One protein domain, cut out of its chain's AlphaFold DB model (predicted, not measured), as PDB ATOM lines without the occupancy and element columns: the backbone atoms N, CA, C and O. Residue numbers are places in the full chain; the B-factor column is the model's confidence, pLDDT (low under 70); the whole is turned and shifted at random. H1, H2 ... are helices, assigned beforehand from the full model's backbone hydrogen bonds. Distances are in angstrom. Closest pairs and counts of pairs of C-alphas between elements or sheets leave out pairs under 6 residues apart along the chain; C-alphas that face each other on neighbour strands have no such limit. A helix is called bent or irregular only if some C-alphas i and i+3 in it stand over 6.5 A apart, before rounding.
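Overview. This is residues 76 to 142 of the 388 residues of an uncharacterized protein of Parcubacteria group bacterium CG11_big_fil_rev_8_21_14_0_20_39_22 (UniProt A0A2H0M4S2). Three helices, H1, H2 and H3, pack with their centres in a triangle, H2 and H3 side by side as a helical hairpin with H1 over them, and the fourth helix, H4, slants steeply from the end of H3 to H1. The contacts thus run round a closed ring, H1 to H2 to H3 to H4 and back to H1. The printed part has 67 residues with four named helices in the order H1, H2, H3, H4 and no named strand; its class is all helix. It is compact, with a radius of gyration of the C-alphas of 11.1 A, and rounded, spanning 29 by 28 by 20 A.

Arrangement. Start from H1, residues 76 to 88, which with its 13 residues shares the place of longest helix with H4, residues 130 to 142. H1 touches H4 with residues 81 to 85 alone; look at the C-alphas of Ile 81 and Arg 138, the closest pair, 6.9 A apart. These two run opposite ways at a steep tilt of 53 degrees. H1 also touches H2, residues 98 to 109, and forms a helical hairpin with it: the closest C-alphas, of Leu 86 and Ile 101, are 6.7 A apart, and the tilt is steep at 39 degrees, opposite ways. H2 and H3, residues 113 to 124, form the other helical hairpin, opposite ways at a shallow tilt of 27 degrees, with the closest C-alphas at Ile 107 and Lys 113, 4.9 A apart. H1 and H3 are close but not clearly touching, the closest C-alphas being those of Leu 79 and Ser 116, 7.6 A apart. H3 touches H4 with residues 123 to 124 alone, and H4 does so with residues 130 to 134 alone; the closest C-alphas are those of Tyr 124 and Glu 131, 5.0 A apart. Their lines stand at a tilt of 68 degrees, steep but only just short of about perpendicular, and they run opposite ways. H2 and H4 are apart. The helix packing is mostly crossed, with one of the four touching pairs at a shallow tilt. Every O i to N i+4 pair is within hydrogen-bond range in H1, H2 and H4; in H3 3 of 8 are, beside 6 of 9 O i to N i+3 pairs.

Along the chain. Find C-alpha 76 at (-6.081, -12.314, 38.315); from there H1 runs 18.7 A to C-alpha 88. H2 begins at C-alpha 98, at (-15.556, -29.512, 52.666), and its first and last C-alphas are 15.9 A apart. H3 spans 18.8 A from C-alpha 113 to C-alpha 124 and is irregular: C-alphas 114 and 117 are 7.8 A apart. H4 runs 17.8 A from C-alpha 130 to C-alpha 142, which you find at (-19.671, -12.610, 34.486).

Size, cuts and confidence. The two C-alphas farthest apart are those of Lys 76 and Glu 94, at 31.3 A, while the first and last printed C-alphas are 14.1 A apart. The printed part has no cut. The links from H2 to H3 and from H3 to H4 are tight, that from H1 to H2 is short, and no link is long. The mean pLDDT of the printed part is 84.5; look to residues 90 to 94, in the link from H1 to H2, for the values under 70.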
ATOM      1  N   LYS A  76      -5.991 -12.916  36.979       89.56
ATOM      2  CA  LYS A  76      -6.081 -12.314  38.315       89.56
ATOM      3  C   LYS A  76      -7.531 -12.141  38.789       89.56
ATOM      4  O   LYS A  76      -7.776 -12.301  39.984       89.56
ATOM      5  N   GLU A  77      -8.444 -11.799  37.885       90.38
ATOM      6  CA  GLU A  77      -9.871 -11.649  38.178       90.38
ATOM      7  C   GLU A  77     -10.544 -13.003  38.346       90.38
ATOM      8  O   GLU A  77     -11.209 -13.191  39.357       90.38
ATOM      9  N   LYS A  78     -10.249 -13.987  37.486       89.31
ATOM     10  CA  LYS A  78     -10.719 -15.374  37.680       89.31
ATOM     11  C   LYS A  78     -10.368 -15.914  39.071       89.31
ATOM     12  O   LYS A  78     -11.208 -16.436  39.794       89.31
ATOM     13  N   LEU A  79      -9.132 -15.677  39.521       91.12
ATOM     14  CA  LEU A  79      -8.705 -16.051  40.875       91.12
ATOM     15  C   LEU A  79      -9.350 -15.222  41.987       91.12
ATOM     16  O   LEU A  79      -9.309 -15.641  43.140       91.12
ATOM     17  N   LYS A  80      -9.846 -14.018  41.692       92.94
ATOM     18  CA  LYS A  80     -10.637 -13.234  42.642       92.94
ATOM     19  C   LYS A  80     -12.034 -13.835  42.770       92.94
ATOM     20  O   LYS A  80     -12.414 -14.113  43.895       92.94
ATOM     21  N   ILE A  81     -12.703 -14.142  41.659       92.69
ATOM     22  CA  ILE A  81     -14.012 -14.819  41.641       92.69
ATOM     23  C   ILE A  81     -13.951 -16.114  42.460       92.69
ATOM     24  O   ILE A  81     -14.750 -16.306  43.365       92.69
ATOM     25  N   ALA A  82     -12.922 -16.940  42.249       92.06
ATOM     26  CA  ALA A  82     -12.727 -18.164  43.028       92.06
ATOM     27  C   ALA A  82     -12.539 -17.929  44.542       92.06
ATOM     28  O   ALA A  82     -12.941 -18.763  45.348       92.06
ATOM     29  N   ARG A  83     -11.922 -16.811  44.958       92.06
ATOM     30  CA  ARG A  83     -11.814 -16.461  46.389       92.06
ATOM     31  C   ARG A  83     -13.142 -15.981  46.945       92.06
ATOM     32  O   ARG A  83     -13.521 -16.439  48.012       92.06
ATOM     33  N   ASP A  84     -13.814 -15.095  46.220       92.50
ATOM     34  CA  ASP A  84     -15.091 -14.521  46.632       92.50
ATOM     35  C   ASP A  84     -16.145 -15.641  46.775       92.50
ATOM     36  O   ASP A  84     -16.880 -15.675  47.758       92.50
ATOM     37  N   PHE A  85     -16.122 -16.633  45.877       91.81
ATOM     38  CA  PHE A  85     -16.928 -17.849  45.990       91.81
ATOM     39  C   PHE A  85     -16.617 -18.644  47.264       91.81
ATOM     40  O   PHE A  85     -17.521 -18.976  48.023       91.81
ATOM     41  N   LEU A  86     -15.338 -18.918  47.556       87.88
ATOM     42  CA  LEU A  86     -14.975 -19.625  48.789       87.88
ATOM     43  C   LEU A  86     -15.340 -18.854  50.063       87.88
ATOM     44  O   LEU A  86     -15.596 -19.477  51.086       87.88
ATOM     45  N   GLU A  87     -15.314 -17.522  50.032       86.19
ATOM     46  CA  GLU A  87     -15.758 -16.694  51.157       86.19
ATOM     47  C   GLU A  87     -17.279 -16.780  51.359       86.19
ATOM     48  O   GLU A  87     -17.741 -16.698  52.498       86.19
ATOM     49  N   MET A  88     -18.045 -16.985  50.280       85.06
ATOM     50  CA  MET A  88     -19.488 -17.242  50.331       85.06
ATOM     51  C   MET A  88     -19.809 -18.633  50.896       85.06
ATOM     52  O   MET A  88     -20.750 -18.777  51.680       85.06
ATOM     53  N   MET A  89     -19.032 -19.650  50.517       78.81
ATOM     54  CA  MET A  89     -19.234 -21.031  50.956       78.81
ATOM     55  C   MET A  89     -18.897 -21.167  52.452       78.81
ATOM     56  O   MET A  89     -17.736 -21.215  52.863       78.81
ATOM     57  N   SER A  90     -19.931 -21.199  53.296       62.66
ATOM     58  CA  SER A  90     -19.779 -21.420  54.738       62.66
ATOM     59  C   SER A  90     -19.316 -22.851  54.993       62.66
ATOM     60  O   SER A  90     -20.025 -23.789  54.665       62.66
ATOM     61  N   VAL A  91     -18.142 -23.032  55.600       60.62
ATOM     62  CA  VAL A  91     -17.591 -24.373  55.849       60.62
ATOM     63  C   VAL A  91     -18.218 -24.969  57.109       60.62
ATOM     64  O   VAL A  91     -17.640 -24.882  58.199       60.62
ATOM     65  N   ASP A  92     -19.406 -25.557  56.980       58.59
ATOM     66  CA  ASP A  92     -19.907 -26.468  58.007       58.59
ATOM     67  C   ASP A  92     -18.957 -27.686  58.072       58.59
ATOM     68  O   ASP A  92     -18.579 -28.248  57.041       58.59
ATOM     69  N   PRO A  93     -18.470 -28.102  59.256       55.91
ATOM     70  CA  PRO A  93     -17.651 -29.301  59.381       55.91
ATOM     71  C   PRO A  93     -18.286 -30.582  58.824       55.91
ATOM     72  O   PRO A  93     -17.516 -31.509  58.545       55.91
ATOM     73  N   GLU A  94     -19.621 -30.624  58.724       60.09
ATOM     74  CA  GLU A  94     -20.439 -31.711  58.170       60.09
ATOM     75  C   GLU A  94     -20.785 -31.522  56.680       60.09
ATOM     76  O   GLU A  94     -21.424 -32.398  56.106       60.09
ATOM     77  N   ASP A  95     -20.331 -30.433  56.049       71.75
ATOM     78  CA  ASP A  95     -20.557 -30.159  54.628       71.75
ATOM     79  C   ASP A  95     -19.869 -31.212  53.740       71.75
ATOM     80  O   ASP A  95     -18.670 -31.494  53.887       71.75
ATOM     81  N   GLU A  96     -20.629 -31.785  52.806       76.06
ATOM     82  CA  GLU A  96     -20.142 -32.754  51.821       76.06
ATOM     83  C   GLU A  96     -19.095 -32.120  50.876       76.06
ATOM     84  O   GLU A  96     -18.208 -32.817  50.380       76.06
ATOM     85  N   ASP A  97     -19.095 -30.788  50.740       81.38
ATOM     86  CA  ASP A  97     -18.180 -30.008  49.897       81.38
ATOM     87  C   ASP A  97     -16.852 -29.635  50.568       81.38
ATOM     88  O   ASP A  97     -15.941 -29.065  49.949       81.38
ATOM     89  N   LYS A  98     -16.693 -29.957  51.853       83.50
ATOM     90  CA  LYS A  98     -15.556 -29.512  52.666       83.50
ATOM     91  C   LYS A  98     -14.194 -29.864  52.066       83.50
ATOM     92  O   LYS A  98     -13.264 -29.057  52.139       83.50
ATOM     93  N   GLU A  99     -14.044 -31.058  51.491       85.44
ATOM     94  CA  GLU A  99     -12.767 -31.486  50.905       85.44
ATOM     95  C   GLU A  99     -12.386 -30.622  49.692       85.44
ATOM     96  O   GLU A  99     -11.241 -30.168  49.591       85.44
ATOM     97  N   VAL A 100     -13.356 -30.316  48.827       87.94
ATOM     98  CA  VAL A 100     -13.191 -29.453  47.648       87.94
ATOM     99  C   VAL A 100     -12.800 -28.044  48.082       87.94
ATOM    100  O   VAL A 100     -11.768 -27.526  47.646       87.94
ATOM    101  N   ILE A 101     -13.553 -27.456  49.016       87.56
ATOM    102  CA  ILE A 101     -13.297 -26.116  49.565       87.56
ATOM    103  C   ILE A 101     -11.886 -26.045  50.171       87.56
ATOM    104  O   ILE A 101     -11.129 -25.103  49.906       87.56
ATOM    105  N   GLU A 102     -11.474 -27.050  50.950       88.00
ATOM    106  CA  GLU A 102     -10.133 -27.095  51.533       88.00
ATOM    107  C   GLU A 102      -9.024 -27.164  50.475       88.00
ATOM    108  O   GLU A 102      -7.974 -26.526  50.630       88.00
ATOM    109  N   VAL A 103      -9.212 -27.960  49.419       89.56
ATOM    110  CA  VAL A 103      -8.242 -28.093  48.326       89.56
ATOM    111  C   VAL A 103      -8.133 -26.784  47.547       89.56
ATOM    112  O   VAL A 103      -7.018 -26.279  47.371       89.56
ATOM    113  N   VAL A 104      -9.258 -26.186  47.150       90.12
ATOM    114  CA  VAL A 104      -9.283 -24.907  46.425       90.12
ATOM    115  C   VAL A 104      -8.685 -23.788  47.287       90.12
ATOM    116  O   VAL A 104      -7.851 -23.013  46.811       90.12
ATOM    117  N   SER A 105      -8.973 -23.760  48.593       89.69
ATOM    118  CA  SER A 105      -8.372 -22.802  49.530       89.69
ATOM    119  C   SER A 105      -6.846 -22.951  49.618       89.69
ATOM    120  O   SER A 105      -6.110 -21.957  49.592       89.69
ATOM    121  N   LYS A 106      -6.320 -24.187  49.633       90.12
ATOM    122  CA  LYS A 106      -4.866 -24.457  49.595       90.12
ATOM    123  C   LYS A 106      -4.221 -23.998  48.283       90.12
ATOM    124  O   LYS A 106      -3.068 -23.552  48.313       90.12
ATOM    125  N   ILE A 107      -4.934 -24.078  47.159       91.31
ATOM    126  CA  ILE A 107      -4.477 -23.562  45.860       91.31
ATOM    127  C   ILE A 107      -4.441 -22.030  45.875       91.31
ATOM    128  O   ILE A 107      -3.403 -21.439  45.575       91.31
ATOM    129  N   LEU A 108      -5.527 -21.376  46.291       88.94
ATOM    130  CA  LEU A 108      -5.652 -19.915  46.263       88.94
ATOM    131  C   LEU A 108      -4.729 -19.210  47.267       88.94
ATOM    132  O   LEU A 108      -4.117 -18.184  46.945       88.94
ATOM    133  N   ASN A 109      -4.595 -19.768  48.473       84.38
ATOM    134  CA  ASN A 109      -3.926 -19.113  49.601       84.38
ATOM    135  C   ASN A 109      -2.575 -19.741  49.969       84.38
ATOM    136  O   ASN A 109      -1.756 -19.102  50.633       84.38
ATOM    137  N   GLY A 110      -2.313 -20.973  49.531       79.06
ATOM    138  CA  GLY A 110      -1.219 -21.798  50.034       79.06
ATOM    139  C   GLY A 110      -0.049 -21.998  49.071       79.06
ATOM    140  O   GLY A 110       0.318 -21.131  48.278       79.06
ATOM    141  N   LYS A 111       0.591 -23.165  49.199       72.88
ATOM    142  CA  LYS A 111       1.811 -23.547  48.465       72.88
ATOM    143  C   LYS A 111       1.544 -24.040  47.037       72.88
ATOM    144  O   LYS A 111       2.508 -24.354  46.352       72.88
ATOM    145  N   TRP A 112       0.282 -24.141  46.612       83.50
ATOM    146  CA  TRP A 112      -0.124 -24.711  45.318       83.50
ATOM    147  C   TRP A 112      -0.661 -23.653  44.340       83.50
ATOM    148  O   TRP A 112      -1.456 -23.973  43.466       83.50
ATOM    149  N   LYS A 113      -0.251 -22.384  44.475       82.75
ATOM    150  CA  LYS A 113      -0.717 -21.276  43.610       82.75
ATOM    151  C   LYS A 113      -0.415 -21.489  42.124       82.75
ATOM    152  O   LYS A 113      -1.141 -20.993  41.265       82.75
ATOM    153  N   ASP A 114       0.640 -22.239  41.826       85.25
ATOM    154  CA  ASP A 114       1.016 -22.684  40.483       85.25
ATOM    155  C   ASP A 114      -0.001 -23.655  39.860       85.25
ATOM    156  O   ASP A 114      -0.029 -23.808  38.643       85.25
ATOM    157  N   LYS A 115      -0.874 -24.261  40.670       89.06
ATOM    158  CA  LYS A 115      -1.952 -25.166  40.248       89.06
ATOM    159  C   LYS A 115      -3.311 -24.485  40.109       89.06
ATOM    160  O   LYS A 115      -4.336 -25.154  40.083       89.06
ATOM    161  N   SER A 116      -3.341 -23.159  40.042       88.00
ATOM    162  CA  SER A 116      -4.598 -22.408  39.988       88.00
ATOM    163  C   SER A 116      -5.465 -22.684  38.755       88.00
ATOM    164  O   SER A 116      -6.669 -22.472  38.815       88.00
ATOM    165  N   TYR A 117      -4.883 -23.227  37.684       85.62
ATOM    166  CA  TYR A 117      -5.615 -23.693  36.503       85.62
ATOM    167  C   TYR A 117      -6.494 -24.933  36.764       85.62
ATOM    168  O   TYR A 117      -7.360 -25.223  35.956       85.62
ATOM    169  N   LEU A 118      -6.292 -25.655  37.876       89.56
ATOM    170  CA  LEU A 118      -7.077 -26.847  38.234       89.56
ATOM    171  C   LEU A 118      -8.322 -26.532  39.071       89.56
ATOM    172  O   LEU A 118      -9.054 -27.451  39.413       89.56
ATOM    173  N   ILE A 119      -8.539 -25.276  39.476       90.56
ATOM    174  CA  ILE A 119      -9.598 -24.933  40.442       90.56
ATOM    175  C   ILE A 119     -10.974 -25.370  39.937       90.56
ATOM    176  O   ILE A 119     -11.688 -26.049  40.665       90.56
ATOM    177  N   GLU A 120     -11.312 -25.022  38.699       88.56
ATOM    178  CA  GLU A 120     -12.604 -25.379  38.113       88.56
ATOM    179  C   GLU A 120     -12.732 -26.886  37.907       88.56
ATOM    180  O   GLU A 120     -13.745 -27.455  38.284       88.56
ATOM    181  N   GLU A 121     -11.688 -27.556  37.406       89.00
ATOM    182  CA  GLU A 121     -11.685 -29.019  37.256       89.00
ATOM    183  C   GLU A 121     -11.970 -29.725  38.590       89.00
ATOM    184  O   GLU A 121     -12.742 -30.676  38.639       89.00
ATOM    185  N   ILE A 122     -11.389 -29.228  39.684       89.62
ATOM    186  CA  ILE A 122     -11.608 -29.766  41.029       89.62
ATOM    187  C   ILE A 122     -13.056 -29.546  41.477       89.62
ATOM    188  O   ILE A 122     -13.663 -30.485  41.987       89.62
ATOM    189  N   ILE A 123     -13.608 -28.347  41.270       88.19
ATOM    190  CA  ILE A 123     -14.999 -28.025  41.623       88.19
ATOM    191  C   ILE A 123     -15.977 -28.888  40.813       88.19
ATOM    192  O   ILE A 123     -16.823 -29.548  41.397       88.19
ATOM    193  N   TYR A 124     -15.820 -28.966  39.489       86.75
ATOM    194  CA  TYR A 124     -16.700 -29.755  38.619       86.75
ATOM    195  C   TYR A 124     -16.596 -31.272  38.840       86.75
ATOM    196  O   TYR A 124     -17.480 -32.013  38.418       86.75
ATOM    197  N   SER A 125     -15.528 -31.752  39.485       83.44
ATOM    198  CA  SER A 125     -15.324 -33.180  39.757       83.44
ATOM    199  C   SER A 125     -15.991 -33.700  41.034       83.44
ATOM    200  O   SER A 125     -15.899 -34.898  41.301       83.44
ATOM    201  N   SER A 126     -16.599 -32.833  41.849       78.44
ATOM    202  CA  SER A 126     -17.070 -33.228  43.179       78.44
ATOM    203  C   SER A 126     -18.389 -34.004  43.173       78.44
ATOM    204  O   SER A 126     -18.583 -34.822  44.064       78.44
ATOM    205  N   GLU A 127     -19.256 -33.800  42.171       73.50
ATOM    206  CA  GLU A 127     -20.589 -34.427  42.048       73.50
ATOM    207  C   GLU A 127     -21.497 -34.226  43.288       73.50
ATOM    208  O   GLU A 127     -22.388 -35.032  43.557       73.50
ATOM    209  N   THR A 128     -21.265 -33.158  44.054       73.00
ATOM    210  CA  THR A 128     -21.925 -32.859  45.340       73.00
ATOM    211  C   THR A 128     -22.925 -31.702  45.266       73.00
ATOM    212  O   THR A 128     -23.698 -31.504  46.200       73.00
ATOM    213  N   GLY A 129     -22.955 -30.948  44.162       79.06
ATOM    214  CA  GLY A 129     -23.807 -29.771  43.969       79.06
ATOM    215  C   GLY A 129     -23.061 -28.434  44.068       79.06
ATOM    216  O   GLY A 129     -23.575 -27.421  43.581       79.06
ATOM    217  N   ILE A 130     -21.837 -28.400  44.613       85.44
ATOM    218  CA  ILE A 130     -20.976 -27.201  44.605       85.44
ATOM    219  C   ILE A 130     -20.643 -26.730  43.192       85.44
ATOM    220  O   ILE A 130     -20.431 -25.538  42.989       85.44
ATOM    221  N   GLU A 131     -20.633 -27.623  42.204       88.12
ATOM    222  CA  GLU A 131     -20.443 -27.264  40.804       88.12
ATOM    223  C   GLU A 131     -21.576 -26.378  40.273       88.12
ATOM    224  O   GLU A 131     -21.308 -25.425  39.542       88.12
ATOM    225  N   ILE A 132     -22.816 -26.620  40.717       84.12
ATOM    226  CA  ILE A 132     -23.991 -25.810  40.368       84.12
ATOM    227  C   ILE A 132     -23.920 -24.454  41.076       84.12
ATOM    228  O   ILE A 132     -24.196 -23.412  40.476       84.12
ATOM    229  N   ALA A 133     -23.532 -24.452  42.357       86.56
ATOM    230  CA  ALA A 133     -23.343 -23.222  43.121       86.56
ATOM    231  C   ALA A 133     -22.227 -22.352  42.519       86.56
ATOM    232  O   ALA A 133     -22.377 -21.134  42.417       86.56
ATOM    233  N   TRP A 134     -21.132 -22.980  42.088       90.88
ATOM    234  CA  TRP A 134     -20.025 -22.330  41.398       90.88
ATOM    235  C   TRP A 134     -20.447 -21.755  40.053       90.88
ATOM    236  O   TRP A 134     -20.171 -20.586  39.803       90.88
ATOM    237  N   GLU A 135     -21.126 -22.541  39.212       89.12
ATOM    238  CA  GLU A 135     -21.624 -22.094  37.908       89.12
ATOM    239  C   GLU A 135     -22.536 -20.876  38.070       89.12
ATOM    240  O   GLU A 135     -22.278 -19.838  37.472       89.12
ATOM    241  N   THR A 136     -23.505 -20.947  38.987       86.75
ATOM    242  CA  THR A 136     -24.426 -19.833  39.260       86.75
ATOM    243  C   THR A 136     -23.681 -18.584  39.742       86.75
ATOM    244  O   THR A 136     -23.867 -17.500  39.196       86.75
ATOM    245  N   PHE A 137     -22.800 -18.722  40.741       90.69
ATOM    246  CA  PHE A 137     -22.039 -17.592  41.283       90.69
ATOM    247  C   PHE A 137     -21.120 -16.962  40.233       90.69
ATOM    248  O   PHE A 137     -21.015 -15.739  40.134       90.69
ATOM    249  N   ARG A 138     -20.422 -17.796  39.456       90.69
ATOM    250  CA  ARG A 138     -19.519 -17.342  38.402       90.69
ATOM    251  C   ARG A 138     -20.304 -16.594  37.332       90.69
ATOM    252  O   ARG A 138     -19.899 -15.491  36.978       90.69
ATOM    253  N   ASP A 139     -21.397 -17.167  36.846       88.94
ATOM    254  CA  ASP A 139     -22.184 -16.598  35.756       88.94
ATOM    255  C   ASP A 139     -22.834 -15.268  36.165       88.94
ATOM    256  O   ASP A 139     -22.824 -14.332  35.370       88.94
ATOM    257  N   ASP A 140     -23.270 -15.119  37.422       88.62
ATOM    258  CA  ASP A 140     -23.741 -13.836  37.967       88.62
ATOM    259  C   ASP A 140     -22.638 -12.762  37.934       88.62
ATOM    260  O   ASP A 140     -22.859 -11.628  37.501       88.62
ATOM    261  N   VAL A 141     -21.408 -13.112  38.330       90.81
ATOM    262  CA  VAL A 141     -20.279 -12.171  38.269       90.81
ATOM    263  C   VAL A 141     -19.902 -11.843  36.819       90.81
ATOM    264  O   VAL A 141     -19.574 -10.695  36.511       90.81
ATOM    265  N   LEU A 142     -19.933 -12.825  35.913       91.00
ATOM    266  CA  LEU A 142     -19.671 -12.610  34.486       91.00
ATOM    267  C   LEU A 142     -20.743 -11.737  33.837       91.00
ATOM    268  O   LEU A 142     -20.417 -10.877  33.017       91.00
TER     269      LEU A 142